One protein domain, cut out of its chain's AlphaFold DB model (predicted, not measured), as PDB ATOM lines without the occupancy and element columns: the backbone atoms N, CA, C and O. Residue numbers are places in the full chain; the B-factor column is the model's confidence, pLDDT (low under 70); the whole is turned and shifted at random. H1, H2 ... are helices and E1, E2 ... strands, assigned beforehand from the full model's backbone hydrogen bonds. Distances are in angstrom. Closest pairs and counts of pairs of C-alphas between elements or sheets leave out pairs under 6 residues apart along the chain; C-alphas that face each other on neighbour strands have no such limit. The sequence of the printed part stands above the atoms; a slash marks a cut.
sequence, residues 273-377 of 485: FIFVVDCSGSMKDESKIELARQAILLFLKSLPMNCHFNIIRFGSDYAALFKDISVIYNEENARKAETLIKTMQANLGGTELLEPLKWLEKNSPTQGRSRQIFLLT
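Overview. This is residues 273 to 377 of the 485 residues of the protein "Hypothetical protein" of Rotaria magnacalcarata (UniProt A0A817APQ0). Look for a small, twisted four-stranded sheet sandwiched between helices: H1 and H2, side by side and running opposite ways, cover one face, and the shorter H3 covers the other, giving three layers. The sheet runs E3, E2, E1, E4 and is mixed, with E3 the one antiparallel strand at an edge. You have 105 printed residues with three named helices and four named strands, in the order E1, H1, E2, E3, H2, H3, E4, of the mixed class. The whole is compact, with a radius of gyration of the C-alphas of 13.2 A and spans of 39 by 28 by 18 A.

Arrangement. Start at the inner strand E1, residues 273 to 278. On one side of it find E2, residues 308 to 314, parallel at 13 degrees, with N 275 and O 310 3.0 A apart, within hydrogen-bond range. On its other side is the edge strand E4, residues 371 to 376, parallel at 21 degrees, with N 276 and O 374 at 2.8 A. E2 makes a hairpin with the edge strand E3, residues 318 to 320, antiparallel at 159 degrees, with N 319 and O 313 at 2.8 A. Residues 308 to 309 of E2 also pair, antiparallel, with residues 327 to 328. The sheet is twisted, with C-alphas up to 4.5 A off its best plane. H1, residues 286 to 302, is on the sheet at a height of 9.9 A, over E1 and along it at 1 degree on the local plane; the closest C-alphas of the two are those of Phe 275 and Ile 296, 7.5 A apart. E1, H1 and E2 form a strand-helix-strand unit, two parallel neighbour strands with a helix between, and its crossover is right-handed. H2, residues 331 to 343, is on the sheet too, its C-alpha 337 lying 7.3 A from C-alpha 311 of E2, the closest pair. H1, with residues 293 to 300 alone, touches H2 at a shallow tilt of 11 degrees, opposite ways; the C-alphas of Arg 293 and Ile 341 come closest, at 5.5 A. H3, residues 354 to 362, is on the opposite face from H1, at a height of 9.1 A; its closest C-alpha pair with E3 is Pro 356 and Tyr 318, 6.2 A. H3 is apart from H1 and H2. In H1, H2 and H3 every O i to N i+4 pair is within hydrogen-bond range.

Along the chain. Find C-alpha 273 at (150.553, 32.990, 96.177), where E1 begins; it runs 16.4 A. H1 runs 24.1 A from C-alpha 286 at (158.895, 31.013, 120.222). E2 spans 20.1 A, E3 6.8 A, H2 18.3 A and H3 12.5 A. E4 spans 16.5 A and ends at C-alpha 376, (160.094, 30.632, 105.336).

Size, cuts and confidence. The two C-alphas farthest apart are those of Asp 285 and Gln 367, 40.8 A. The printed part has no cut, and no link is long; H1 to E2 and E2 to E3 are tight. The mean pLDDT of the printed part is 87.3, and residues 366 to 368 are under 70.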
ATOM      1  N   PHE A 273     149.494  32.792  95.189       91.94
ATOM      2  CA  PHE A 273     150.553  32.990  96.177       91.94
ATOM      3  C   PHE A 273     150.537  31.861  97.209       91.94
ATOM      4  O   PHE A 273     149.580  31.712  97.968       91.94
ATOM      5  N   ILE A 274     151.592  31.053  97.251       94.38
ATOM      6  CA  ILE A 274     151.696  29.920  98.170       94.38
ATOM      7  C   ILE A 274     152.787  30.195  99.200       94.38
ATOM      8  O   ILE A 274     153.952  30.353  98.844       94.38
ATOM      9  N   PHE A 275     152.423  30.210 100.479       95.81
ATOM     10  CA  PHE A 275     153.376  30.343 101.581       95.81
ATOM     11  C   PHE A 275     153.717  28.961 102.128       95.81
ATOM     12  O   PHE A 275     152.835  28.272 102.633       95.81
ATOM     13  N   VAL A 276     154.979  28.555 102.030       95.38
ATOM     14  CA  VAL A 276     155.509  27.308 102.585       95.38
ATOM     15  C   VAL A 276     156.311  27.658 103.833       95.38
ATOM     16  O   VAL A 276     157.283  28.402 103.768       95.38
ATOM     17  N   VAL A 277     155.860  27.174 104.982       95.19
ATOM     18  CA  VAL A 277     156.282  27.667 106.292       95.19
ATOM     19  C   VAL A 277     156.818  26.524 107.122       95.19
ATOM     20  O   VAL A 277     156.115  25.541 107.369       95.19
ATOM     21  N   ASP A 278     158.048  26.681 107.578       92.31
ATOM     22  CA  ASP A 278     158.698  25.722 108.445       92.31
ATOM     23  C   ASP A 278     158.036  25.725 109.827       92.31
ATOM     24  O   ASP A 278     157.817  26.761 110.459       92.31
ATOM     25  N   CYS A 279     157.649  24.540 110.275       93.00
ATOM     26  CA  CYS A 279     157.117  24.257 111.601       93.00
ATOM     27  C   CYS A 279     157.866  23.068 112.225       93.00
ATOM     28  O   CYS A 279     157.303  22.338 113.050       93.00
ATOM     29  N   SER A 280     159.111  22.845 111.804       86.62
ATOM     30  CA  SER A 280     160.029  21.851 112.343       86.62
ATOM     31  C   SER A 280     160.451  22.174 113.777       86.62
ATOM     32  O   SER A 280     160.110  23.202 114.358       86.62
ATOM     33  N   GLY A 281     161.194  21.258 114.388       78.56
ATOM     34  CA  GLY A 281     161.678  21.372 115.752       78.56
ATOM     35  C   GLY A 281     162.646  22.533 115.975       78.56
ATOM     36  O   GLY A 281     162.708  23.013 117.104       78.56
ATOM     37  N   SER A 282     163.367  23.001 114.950       73.88
ATOM     38  CA  SER A 282     164.277  24.155 115.065       73.88
ATOM     39  C   SER A 282     163.510  25.459 115.299       73.88
ATOM     40  O   SER A 282     163.921  26.284 116.119       73.88
ATOM     41  N   MET A 283     162.316  25.562 114.709       81.12
ATOM     42  CA  MET A 283     161.380  26.674 114.883       81.12
ATOM     43  C   MET A 283     160.743  26.729 116.286       81.12
ATOM     44  O   MET A 283     159.934  27.617 116.539       81.12
ATOM     45  N   LYS A 284     161.032  25.781 117.198       79.25
ATOM     46  CA  LYS A 284     160.417  25.722 118.545       79.25
ATOM     47  C   LYS A 284     160.743  26.906 119.436       79.25
ATOM     48  O   LYS A 284     159.998  27.143 120.385       79.25
ATOM     49  N   ASP A 285     161.833  27.610 119.155       76.69
ATOM     50  CA  ASP A 285     162.059  28.915 119.754       76.69
ATOM     51  C   ASP A 285     160.885  29.829 119.377       76.69
ATOM     52  O   ASP A 285     160.668  30.154 118.207       76.69
ATOM     53  N   GLU A 286     160.109  30.219 120.390       75.94
ATOM     54  CA  GLU A 286     158.895  31.013 120.222       75.94
ATOM     55  C   GLU A 286     159.177  32.309 119.452       75.94
ATOM     56  O   GLU A 286     158.331  32.748 118.678       75.94
ATOM     57  N   SER A 287     160.380  32.882 119.588       74.94
ATOM     58  CA  SER A 287     160.779  34.075 118.839       74.94
ATOM     59  C   SER A 287     160.827  33.821 117.327       74.94
ATOM     60  O   SER A 287     160.365  34.656 116.550       74.94
ATOM     61  N   LYS A 288     161.286  32.643 116.890       83.00
ATOM     62  CA  LYS A 288     161.397  32.273 115.473       83.00
ATOM     63  C   LYS A 288     160.037  32.007 114.846       83.00
ATOM     64  O   LYS A 288     159.718  32.557 113.790       83.00
ATOM     65  N   ILE A 289     159.206  31.191 115.496       87.69
ATOM     66  CA  ILE A 289     157.860  30.899 114.986       87.69
ATOM     67  C   ILE A 289     156.938  32.121 115.096       87.69
ATOM     68  O   ILE A 289     156.051  32.289 114.262       87.69
ATOM     69  N   GLU A 290     157.142  33.010 116.072       84.19
ATOM     70  CA  GLU A 290     156.471  34.317 116.127       84.19
ATOM     71  C   GLU A 290     156.908  35.228 114.972       84.19
ATOM     72  O   GLU A 290     156.047  35.791 114.297       84.19
ATOM     73  N   LEU A 291     158.205  35.320 114.660       85.06
ATOM     74  CA  LEU A 291     158.682  36.070 113.491       85.06
ATOM     75  C   LEU A 291     158.086  35.526 112.184       85.06
ATOM     76  O   LEU A 291     157.609  36.306 111.356       85.06
ATOM     77  N   ALA A 292     158.026  34.200 112.021       90.56
ATOM     78  CA  ALA A 292     157.362  33.579 110.877       90.56
ATOM     79  C   ALA A 292     155.871  33.956 110.814       90.56
ATOM     80  O   ALA A 292     155.379  34.354 109.756       90.56
ATOM     81  N   ARG A 293     155.151  33.910 111.946       92.44
ATOM     82  CA  ARG A 293     153.746  34.349 112.032       92.44
ATOM     83  C   ARG A 293     153.570  35.805 111.615       92.44
ATOM     84  O   ARG A 293     152.667  36.105 110.833       92.44
ATOM     85  N   GLN A 294     154.427  36.698 112.102       86.19
ATOM     86  CA  GLN A 294     154.389  38.121 111.769       86.19
ATOM     87  C   GLN A 294     154.651  38.363 110.279       86.19
ATOM     88  O   GLN A 294     153.900  39.106 109.644       86.19
ATOM     89  N   ALA A 295     155.652  37.692 109.702       87.50
ATOM     90  CA  ALA A 295     155.979  37.789 108.283       87.50
ATOM     91  C   ALA A 295     154.819  37.313 107.395       87.50
ATOM     92  O   ALA A 295     154.390  38.033 106.495       87.50
ATOM     93  N   ILE A 296     154.239  36.142 107.685       93.38
ATOM     94  CA  ILE A 296     153.115  35.610 106.897       93.38
ATOM     95  C   ILE A 296     151.880  36.490 107.056       93.38
ATOM     96  O   ILE A 296     151.165  36.710 106.084       93.38
ATOM     97  N   LEU A 297     151.620  37.026 108.251       90.00
ATOM     98  CA  LEU A 297     150.508  37.953 108.455       90.00
ATOM     99  C   LEU A 297     150.681  39.228 107.619       90.00
ATOM    100  O   LEU A 297     149.707  39.717 107.045       90.00
ATOM    101  N   LEU A 298     151.905  39.755 107.531       87.38
ATOM    102  CA  LEU A 298     152.226  40.898 106.680       87.38
ATOM    103  C   LEU A 298     152.028  40.560 105.197       87.38
ATOM    104  O   LEU A 298     151.379  41.326 104.483       87.38
ATOM    105  N   PHE A 299     152.521  39.407 104.743       89.44
ATOM    106  CA  PHE A 299     152.346  38.964 103.360       89.44
ATOM    107  C   PHE A 299     150.877  38.745 103.009       89.44
ATOM    108  O   PHE A 299     150.418  39.263 101.996       89.44
ATOM    109  N   LEU A 300     150.117  38.070 103.878       89.75
ATOM    110  CA  LEU A 300     148.684  37.831 103.714       89.75
ATOM    111  C   LEU A 300     147.921  39.149 103.531       89.75
ATOM    112  O   LEU A 300     147.095  39.258 102.631       89.75
ATOM    113  N   LYS A 301     148.227  40.168 104.344       87.62
ATOM    114  CA  LYS A 301     147.601  41.498 104.252       87.62
ATOM    115  C   LYS A 301     148.033  42.308 103.029       87.62
ATOM    116  O   LYS A 301     147.338  43.251 102.667       87.62
ATOM    117  N   SER A 302     149.161  41.954 102.421       86.75
ATOM    118  CA  SER A 302     149.716  42.623 101.239       86.75
ATOM    119  C   SER A 302     149.257  41.981  99.926       86.75
ATOM    120  O   SER A 302     149.596  42.475  98.852       86.75
ATOM    121  N   LEU A 303     148.500  40.880  99.994       85.94
ATOM    122  CA  LEU A 303     148.005  40.187  98.812       85.94
ATOM    123  C   LEU A 303     147.029  41.060  98.002       85.94
ATOM    124  O   LEU A 303     146.156  41.714  98.583       85.94
ATOM    125  N   PRO A 304     147.111  41.036  96.658       81.94
ATOM    126  CA  PRO A 304     146.128  41.690  95.804       81.94
ATOM    127  C   PRO A 304     144.717  41.128  96.016       81.94
ATOM    128  O   PRO A 304     144.520  39.923  96.182       81.94
ATOM    129  N   MET A 305     143.703  41.990  95.926       77.12
ATOM    130  CA  MET A 305     142.307  41.545  95.967       77.12
ATOM    131  C   MET A 305     142.009  40.560  94.828       77.12
ATOM    132  O   MET A 305     142.456  40.750  93.699       77.12
ATOM    133  N   ASN A 306     141.213  39.526  95.120       76.38
ATOM    134  CA  ASN A 306     140.838  38.453  94.188       76.38
ATOM    135  C   ASN A 306     142.002  37.572  93.690       76.38
ATOM    136  O   ASN A 306     141.800  36.773  92.772       76.38
ATOM    137  N   CYS A 307     143.201  37.662  94.281       86.06
ATOM    138  CA  CYS A 307     144.248  36.676  94.023       86.06
ATOM    139  C   CYS A 307     143.850  35.294  94.564       86.06
ATOM    140  O   CYS A 307     142.851  35.151  95.271       86.06
ATOM    141  N   HIS A 308     144.631  34.267  94.245       90.56
ATOM    142  CA  HIS A 308     144.503  32.955  94.880       90.56
ATOM    143  C   HIS A 308     145.657  32.747  95.856       90.56
ATOM    144  O   HIS A 308     146.735  33.310  95.659       90.56
ATOM    145  N   PHE A 309     145.446  31.980  96.922       93.31
ATOM    146  CA  PHE A 309     146.497  31.724  97.898       93.31
ATOM    147  C   PHE A 309     146.309  30.419  98.675       93.31
ATOM    148  O   PHE A 309     145.208  29.867  98.739       93.31
ATOM    149  N   ASN A 310     147.388  29.956  99.310       95.69
ATOM    150  CA  ASN A 310     147.358  28.889 100.311       95.69
ATOM    151  C   ASN A 310     148.550  29.021 101.278       95.69
ATOM    152  O   ASN A 310     149.555  29.656 100.958       95.69
ATOM    153  N   ILE A 311     148.438  28.410 102.457       97.00
ATOM    154  CA  ILE A 311     149.517  28.311 103.446       97.00
ATOM    155  C   ILE A 311     149.779  26.829 103.693       97.00
ATOM    156  O   ILE A 311     148.862  26.090 104.047       97.00
ATOM    157  N   ILE A 312     151.021  26.396 103.524       96.44
ATOM    158  CA  ILE A 312     151.476  25.025 103.727       96.44
ATOM    159  C   ILE A 312     152.486  25.046 104.858       96.44
ATOM    160  O   ILE A 312     153.536  25.664 104.738       96.44
ATOM    161  N   ARG A 313     152.178  24.365 105.955       96.38
ATOM    162  CA  ARG A 313     153.144  24.138 107.032       96.38
ATOM    163  C   ARG A 313     153.885  22.844 106.751       96.38
ATOM    164  O   ARG A 313     153.231  21.875 106.368       96.38
ATOM    165  N   PHE A 314     155.195  22.808 106.956       94.62
ATOM    166  CA  PHE A 314     155.986  21.592 106.770       94.62
ATOM    167  C   PHE A 314     156.904  21.308 107.962       94.62
ATOM    168  O   PHE A 314     157.199  22.184 108.771       94.62
ATOM    169  N   GLY A 315     157.292  20.045 108.079       89.12
ATOM    170  CA  GLY A 315     158.258  19.510 109.022       89.12
ATOM    171  C   GLY A 315     158.656  18.105 108.560       89.12
ATOM    172  O   GLY A 315     158.974  17.937 107.394       89.12
ATOM    173  N   SER A 316     158.569  17.072 109.401       83.31
ATOM    174  CA  SER A 316     158.612  15.666 108.948       83.31
ATOM    175  C   SER A 316     157.429  15.283 108.054       83.31
ATOM    176  O   SER A 316     157.523  14.337 107.281       83.31
ATOM    177  N   ASP A 317     156.309  15.989 108.200       85.69
ATOM    178  CA  ASP A 317     155.113  15.883 107.363       85.69
ATOM    179  C   ASP A 317     154.628  17.300 107.014       85.69
ATOM    180  O   ASP A 317     155.128  18.284 107.569       85.69
ATOM    181  N   TYR A 318     153.656  17.437 106.114       94.25
ATOM    182  CA  TYR A 318     153.129  18.735 105.699       94.25
ATOM    183  C   TYR A 318     151.605  18.819 105.789       94.25
ATOM    184  O   TYR A 318     150.873  17.842 105.655       94.25
ATOM    185  N   ALA A 319     151.107  20.034 106.004       95.12
ATOM    186  CA  ALA A 319     149.684  20.324 106.074       95.12
ATOM    187  C   ALA A 319     149.366  21.644 105.368       95.12
ATOM    188  O   ALA A 319     149.780  22.717 105.814       95.12
ATOM    189  N   ALA A 320     148.584  21.562 104.292       95.25
ATOM    190  CA  ALA A 320     148.008  22.728 103.631       95.25
ATOM    191  C   ALA A 320     146.761  23.227 104.381       95.25
ATOM    192  O   ALA A 320     145.956  22.427 104.865       95.25
ATOM    193  N   LEU A 321     146.580  24.548 104.449       96.56
ATOM    194  CA  LEU A 321     145.384  25.188 105.000       96.56
ATOM    195  C   LEU A 321     144.137  24.786 104.206       96.56
ATOM    196  O   LEU A 321     143.100  24.461 104.785       96.56
ATOM    197  N   PHE A 322     144.253  24.793 102.880       95.06
ATOM    198  CA  PHE A 322     143.195  24.379 101.971       95.06
ATOM    199  C   PHE A 322     143.611  23.135 101.190       95.06
ATOM    200  O   PHE A 322     144.739  23.047 100.708       95.06
ATOM    201  N   LYS A 323     142.676  22.185 101.041       89.25
ATOM    202  CA  LYS A 323     142.863  20.999 100.190       89.25
ATOM    203  C   LYS A 323     143.011  21.384  98.721       89.25
ATOM    204  O   LYS A 323     143.834  20.806  98.022       89.25
ATOM    205  N   ASP A 324     142.228  22.367  98.289       86.31
ATOM    206  CA  ASP A 324     142.393  22.991  96.986       86.31
ATOM    207  C   ASP A 324     143.549  23.988  97.067       86.31
ATOM    208  O   ASP A 324     143.553  24.884  97.909       86.31
ATOM    209  N   ILE A 325     144.541  23.839  96.191       84.00
ATOM    210  CA  ILE A 325     145.716  24.720  96.174       84.00
ATOM    211  C   ILE A 325     145.363  26.175  95.824       84.00
ATOM    212  O   ILE A 325     146.052  27.097  96.247       84.00
ATOM    213  N   SER A 326     144.266  26.358  95.084       84.88
ATOM    214  CA  SER A 326     143.865  27.619  94.470       84.88
ATOM    215  C   SER A 326     142.582  28.143  95.106       84.88
ATOM    216  O   SER A 326     141.487  27.958  94.573       84.88
ATOM    217  N   VAL A 327     142.704  28.804  96.257       90.88
ATOM    218  CA  VAL A 327     141.564  29.405  96.964       90.88
ATOM    219  C   VAL A 327     141.604  30.923  96.842       90.88
ATOM    220  O   VAL A 327     142.640  31.536  97.076       90.88
ATOM    221  N   ILE A 328     140.473  31.539  96.485       90.38
ATOM    222  CA  ILE A 328     140.363  32.996  96.329       90.38
ATOM    223  C   ILE A 328     140.610  33.701  97.668       90.38
ATOM    224  O   ILE A 328     140.019  33.346  98.696       90.38
ATOM    225  N   TYR A 329     141.428  34.749  97.623       90.50
ATOM    226  CA  TYR A 329     141.618  35.704  98.700       90.50
ATOM    227  C   TYR A 329     140.373  36.583  98.857       90.50
ATOM    228  O   TYR A 329     140.095  37.481  98.059       90.50
ATOM    229  N   ASN A 330     139.599  36.279  99.895       88.62
ATOM    230  CA  ASN A 330     138.422  37.013 100.338       88.62
ATOM    231  C   ASN A 330     138.397  37.054 101.875       88.62
ATOM    232  O   ASN A 330     139.192  36.379 102.529       88.62
ATOM    233  N   GLU A 331     137.477  37.819 102.459       89.94
ATOM    234  CA  GLU A 331     137.407  37.995 103.915       89.94
ATOM    235  C   GLU A 331     137.253  36.666 104.679       89.94
ATOM    236  O   GLU A 331     137.893  36.462 105.711       89.94
ATOM    237  N   GLU A 332     136.446  35.733 104.170       93.44
ATOM    238  CA  GLU A 332     136.215  34.439 104.818       93.44
ATOM    239  C   GLU A 332     137.497  33.593 104.872       93.44
ATOM    240  O   GLU A 332     137.878  33.085 105.930       93.44
ATOM    241  N   ASN A 333     138.185  33.450 103.740       93.69
ATOM    242  CA  ASN A 333     139.393  32.639 103.634       93.69
ATOM    243  C   ASN A 333     140.594  33.318 104.297       93.69
ATOM    244  O   ASN A 333     141.401  32.634 104.928       93.69
ATOM    245  N   ALA A 334     140.672  34.652 104.250       92.56
ATOM    246  CA  ALA A 334     141.669  35.422 104.984       92.56
ATOM    247  C   ALA A 334     141.528  35.211 106.500       92.56
ATOM    248  O   ALA A 334     142.522  34.958 107.171       92.56
ATOM    249  N   ARG A 335     140.303  35.188 107.051       94.56
ATOM    250  CA  ARG A 335     140.080  34.881 108.479       94.56
ATOM    251  C   ARG A 335     140.515  33.463 108.865       94.56
ATOM    252  O   ARG A 335     141.064  33.268 109.953       94.56
ATOM    253  N   LYS A 336     140.301  32.465 107.994       96.81
ATOM    254  CA  LYS A 336     140.808  31.092 108.207       96.81
ATOM    255  C   LYS A 336     142.337  31.082 108.255       96.81
ATOM    256  O   LYS A 336     142.913  30.484 109.161       96.81
ATOM    257  N   ALA A 337     142.975  31.798 107.331       95.81
ATOM    258  CA  ALA A 337     144.423  31.952 107.293       95.81
ATOM    259  C   ALA A 337     144.966  32.680 108.528       95.81
ATOM    260  O   ALA A 337     145.882  32.175 109.164       95.81
ATOM    261  N   GLU A 338     144.356  33.791 108.947       94.12
ATOM    262  CA  GLU A 338     144.728  34.488 110.184       94.12
ATOM    263  C   GLU A 338     144.608  33.590 111.417       94.12
ATOM    264  O   GLU A 338     145.438  33.668 112.320       94.12
ATOM    265  N   THR A 339     143.583  32.737 111.468       96.81
ATOM    266  CA  THR A 339     143.401  31.789 112.575       96.81
ATOM    267  C   THR A 339     144.513  30.745 112.581       96.81
ATOM    268  O   THR A 339     145.090  30.482 113.636       96.81
ATOM    269  N   LEU A 340     144.858  30.192 111.412       96.81
ATOM    270  CA  LEU A 340     145.989  29.276 111.281       96.81
ATOM    271  C   LEU A 340     147.288  29.954 111.716       96.81
ATOM    272  O   LEU A 340     147.993  29.398 112.543       96.81
ATOM    273  N   ILE A 341     147.574  31.156 111.209       95.25
ATOM    274  CA  ILE A 341     148.788  31.910 111.538       95.25
ATOM    275  C   ILE A 341     148.864  32.134 113.050       95.25
ATOM    276  O   ILE A 341     149.859  31.779 113.660       95.25
ATOM    277  N   LYS A 342     147.797  32.619 113.694       92.69
ATOM    278  CA  LYS A 342     147.775  32.854 115.153       92.69
ATOM    279  C   LYS A 342     147.980  31.591 115.991       92.69
ATOM    280  O   LYS A 342     148.429  31.691 117.126       92.69
ATOM    281  N   THR A 343     147.601  30.426 115.469       94.06
ATOM    282  CA  THR A 343     147.676  29.139 116.184       94.06
ATOM    283  C   THR A 343     148.846  28.269 115.725       94.06
ATOM    284  O   THR A 343     149.011  27.152 116.214       94.06
ATOM    285  N   MET A 344     149.653  28.766 114.786       93.00
ATOM    286  CA  MET A 344     150.763  28.044 114.186       93.00
ATOM    287  C   MET A 344     151.862  27.781 115.218       93.00
ATOM    288  O   MET A 344     152.267  28.683 115.943       93.00
ATOM    289  N   GLN A 345     152.343  26.538 115.261       92.19
ATOM    290  CA  GLN A 345     153.374  26.077 116.189       92.19
ATOM    291  C   GLN A 345     154.396  25.200 115.467       92.19
ATOM    292  O   GLN A 345     154.070  24.521 114.491       92.19
ATOM    293  N   ALA A 346     155.602  25.162 116.018       91.12
ATOM    294  CA  ALA A 346     156.725  24.333 115.600       91.12
ATOM    295  C   ALA A 346     156.580  22.868 116.064       91.12
ATOM    296  O   ALA A 346     157.310  22.369 116.928       91.12
ATOM    297  N   ASN A 347     155.549  22.191 115.561       90.25
ATOM    298  CA  ASN A 347     155.128  20.870 116.027       90.25
ATOM    299  C   ASN A 347     155.157  19.771 114.955       90.25
ATOM    300  O   ASN A 347     154.614  18.694 115.192       90.25
ATOM    301  N   LEU A 348     155.783  20.016 113.801       87.31
ATOM    302  CA  LEU A 348     155.794  19.076 112.676       87.31
ATOM    303  C   LEU A 348     157.043  18.185 112.601       87.31
ATOM    304  O   LEU A 348     157.114  17.346 111.713       87.31
ATOM    305  N   GLY A 349     157.989  18.275 113.539       83.56
ATOM    306  CA  GLY A 349     159.113  17.327 113.629       83.56
ATOM    307  C   GLY A 349     160.370  17.790 112.890       83.56
ATOM    308  O   GLY A 349     160.896  18.837 113.229       83.56
ATOM    309  N   GLY A 350     160.895  16.986 111.964       73.88
ATOM    310  CA  GLY A 350     162.074  17.299 111.136       73.88
ATOM    311  C   GLY A 350     161.807  18.389 110.093       73.88
ATOM    312  O   GLY A 350     160.818  19.098 110.216       73.88
ATOM    313  N   THR A 351     162.651  18.497 109.065       77.62
ATOM    314  CA  THR A 351     162.633  19.603 108.082       77.62
ATOM    315  C   THR A 351     162.590  19.052 106.648       77.62
ATOM    316  O   THR A 351     163.512  19.222 105.858       77.62
ATOM    317  N   GLU A 352     161.526  18.318 106.306       77.81
ATOM    318  CA  GLU A 352     161.381  17.590 105.037       77.81
ATOM    319  C   GLU A 352     160.570  18.395 104.006       77.81
ATOM    320  O   GLU A 352     159.336  18.402 103.998       77.81
ATOM    321  N   LEU A 353     161.264  19.065 103.083       80.12
ATOM    322  CA  LEU A 353     160.638  19.934 102.075       80.12
ATOM    323  C   LEU A 353     160.191  19.191 100.796       80.12
ATOM    324  O   LEU A 353     159.410  19.713 100.001       80.12
ATOM    325  N   LEU A 354     160.662  17.963 100.569       79.44
ATOM    326  CA  LEU A 354     160.449  17.263  99.296       79.44
ATOM    327  C   LEU A 354     158.968  16.967  99.006       79.44
ATOM    328  O   LEU A 354     158.486  17.185  97.893       79.44
ATOM    329  N   GLU A 355     158.237  16.456  99.993       85.81
ATOM    330  CA  GLU A 355     156.835  16.067  99.822       85.81
ATOM    331  C   GLU A 355     155.884  17.250  99.561       85.81
ATOM    332  O   GLU A 355     155.091  17.149  98.615       85.81
ATOM    333  N   PRO A 356     155.962  18.394 100.276       88.44
ATOM    334  CA  PRO A 356     155.159  19.558  99.913       88.44
ATOM    335  C   PRO A 356     155.490  20.077  98.504       88.44
ATOM    336  O   PRO A 356     154.566  20.431  97.773       88.44
ATOM    337  N   LEU A 357     156.753  20.047  98.058       86.06
ATOM    338  CA  LEU A 357     157.115  20.448  96.687       86.06
ATOM    339  C   LEU A 357     156.517  19.516  95.619       86.06
ATOM    340  O   LEU A 357     155.936  19.997  94.645       86.06
ATOM    341  N   LYS A 358     156.560  18.192  95.822       87.00
ATOM    342  CA  LYS A 358     155.884  17.227  94.930       87.00
ATOM    343  C   LYS A 358     154.375  17.456  94.870       87.00
ATOM    344  O   LYS A 358     153.748  17.244  93.831       87.00
ATOM    345  N   TRP A 359     153.758  17.846  95.986       88.31
ATOM    346  CA  TRP A 359     152.335  18.180  96.010       88.31
ATOM    347  C   TRP A 359     152.034  19.441  95.190       88.31
ATOM    348  O   TRP A 359     151.063  19.446  94.430       88.31
ATOM    349  N   LEU A 360     152.882  20.472  95.276       90.06
ATOM    350  CA  LEU A 360     152.769  21.683  94.453       90.06
ATOM    351  C   LEU A 360     152.900  21.379  92.958       90.06
ATOM    352  O   LEU A 360     152.095  21.876  92.171       90.06
ATOM    353  N   GLU A 361     153.865  20.538  92.580       87.25
ATOM    354  CA  GLU A 361     154.098  20.108  91.196       87.25
ATOM    355  C   GLU A 361     152.869  19.390  90.614       87.25
ATOM    356  O   GLU A 361     152.356  19.763  89.553       87.25
ATOM    357  N   LYS A 362     152.326  18.410  91.353       87.31
ATOM    358  CA  LYS A 362     151.120  17.661  90.954       87.31
ATOM    359  C   LYS A 362     149.893  18.551  90.784       87.31
ATOM    360  O   LYS A 362     149.024  18.242  89.973       87.31
ATOM    361  N   ASN A 363     149.817  19.643  91.539       84.38
ATOM    362  CA  ASN A 363     148.721  20.604  91.486       84.38
ATOM    363  C   ASN A 363     149.128  21.861  90.714       84.38
ATOM    364  O   ASN A 363     148.919  22.973  91.198       84.38
ATOM    365  N   SER A 364     149.749  21.707  89.544       78.94
ATOM    366  CA  SER A 364     150.184  22.832  88.706       78.94
ATOM    367  C   SER A 364     149.038  23.822  88.414       78.94
ATOM    368  O   SER A 364     147.884  23.402  88.275       78.94
ATOM    369  N   PRO A 365     149.322  25.136  88.346       74.31
ATOM    370  CA  PRO A 365     148.296  26.148  88.117       74.31
ATOM    371  C   PRO A 365     147.557  25.911  86.792       74.31
ATOM    372  O   PRO A 365     148.135  25.465  85.799       74.31
ATOM    373  N   THR A 366     146.260  26.223  86.767       69.25
ATOM    374  CA  THR A 366     145.467  26.191  85.534       69.25
ATOM    375  C   THR A 366     146.022  27.181  84.507       69.25
ATOM    376  O   THR A 366     146.603  28.210  84.860       69.25
ATOM    377  N   GLN A 367     145.856  26.862  83.219       62.97
ATOM    378  CA  GLN A 367     146.425  27.628  82.109       62.97
ATOM    379  C   GLN A 367     146.126  29.133  82.248       62.97
ATOM    380  O   GLN A 367     144.965  29.539  82.276       62.97
ATOM    381  N   GLY A 368     147.183  29.950  82.332       62.94
ATOM    382  CA  GLY A 368     147.082  31.408  82.464       62.94
ATOM    383  C   GLY A 368     147.151  31.965  83.892       62.94
ATOM    384  O   GLY A 368     146.871  33.147  84.070       62.94
ATOM    385  N   ARG A 369     147.510  31.168  84.909       71.69
ATOM    386  CA  ARG A 369     147.840  31.669  86.260       71.69
ATOM    387  C   ARG A 369     149.333  31.537  86.546       71.69
ATOM    388  O   ARG A 369     149.901  30.465  86.354       71.69
ATOM    389  N   SER A 370     149.944  32.609  87.047       78.75
ATOM    390  CA  SER A 370     151.310  32.575  87.577       78.75
ATOM    391  C   SER A 370     151.279  32.210  89.061       78.75
ATOM    392  O   SER A 370     150.568  32.856  89.838       78.75
ATOM    393  N   ARG A 371     152.019  31.163  89.449       87.25
ATOM    394  CA  ARG A 371     152.180  30.745  90.848       87.25
ATOM    395  C   ARG A 371     153.509  31.251  91.393       87.25
ATOM    396  O   ARG A 371     154.555  30.947  90.834       87.25
ATOM    397  N   GLN A 372     153.454  31.937  92.527       88.25
ATOM    398  CA  GLN A 372     154.609  32.367  93.309       88.25
ATOM    399  C   GLN A 372     154.646  31.585  94.623       88.25
ATOM    400  O   GLN A 372     153.626  31.478  95.309       88.25
ATOM    401  N   ILE A 373     155.805  31.023  94.968       90.31
ATOM    402  CA  ILE A 373     156.003  30.219  96.180       90.31
ATOM    403  C   ILE A 373     157.006  30.946  97.080       90.31
ATOM    404  O   ILE A 373     158.105  31.263  96.638       90.31
ATOM    405  N   PHE A 374     156.634  31.187  98.336       90.62
ATOM    406  CA  PHE A 374     157.480  31.830  99.346       90.62
ATOM    407  C   PHE A 374     157.823  30.810 100.426       90.62
ATOM    408  O   PHE A 374     156.916  30.301 101.081       90.62
ATOM    409  N   LEU A 375     159.111  30.523 100.618       88.94
ATOM    410  CA  LEU A 375     159.603  29.616 101.656       88.94
ATOM    411  C   LEU A 375     160.105  30.412 102.867       88.94
ATOM    412  O   LEU A 375     160.916  31.322 102.709       88.94
ATOM    413  N   LEU A 376     159.636  30.064 104.066       88.88
ATOM    414  CA  LEU A 376     160.094  30.632 105.336       88.88
ATOM    415  C   LEU A 376     160.619  29.500 106.225       88.88
ATOM    416  O   LEU A 376     159.851  28.600 106.552       88.88
ATOM    417  N   THR A 377     161.892  29.552 106.620       81.44
ATOM    418  CA  THR A 377     162.574  28.550 107.465       81.44
ATOM    419  C   THR A 377     163.643  29.221 108.334       81.44
ATOM    420  O   THR A 377     164.104  30.313 107.993       81.44
TER     421      THR A 377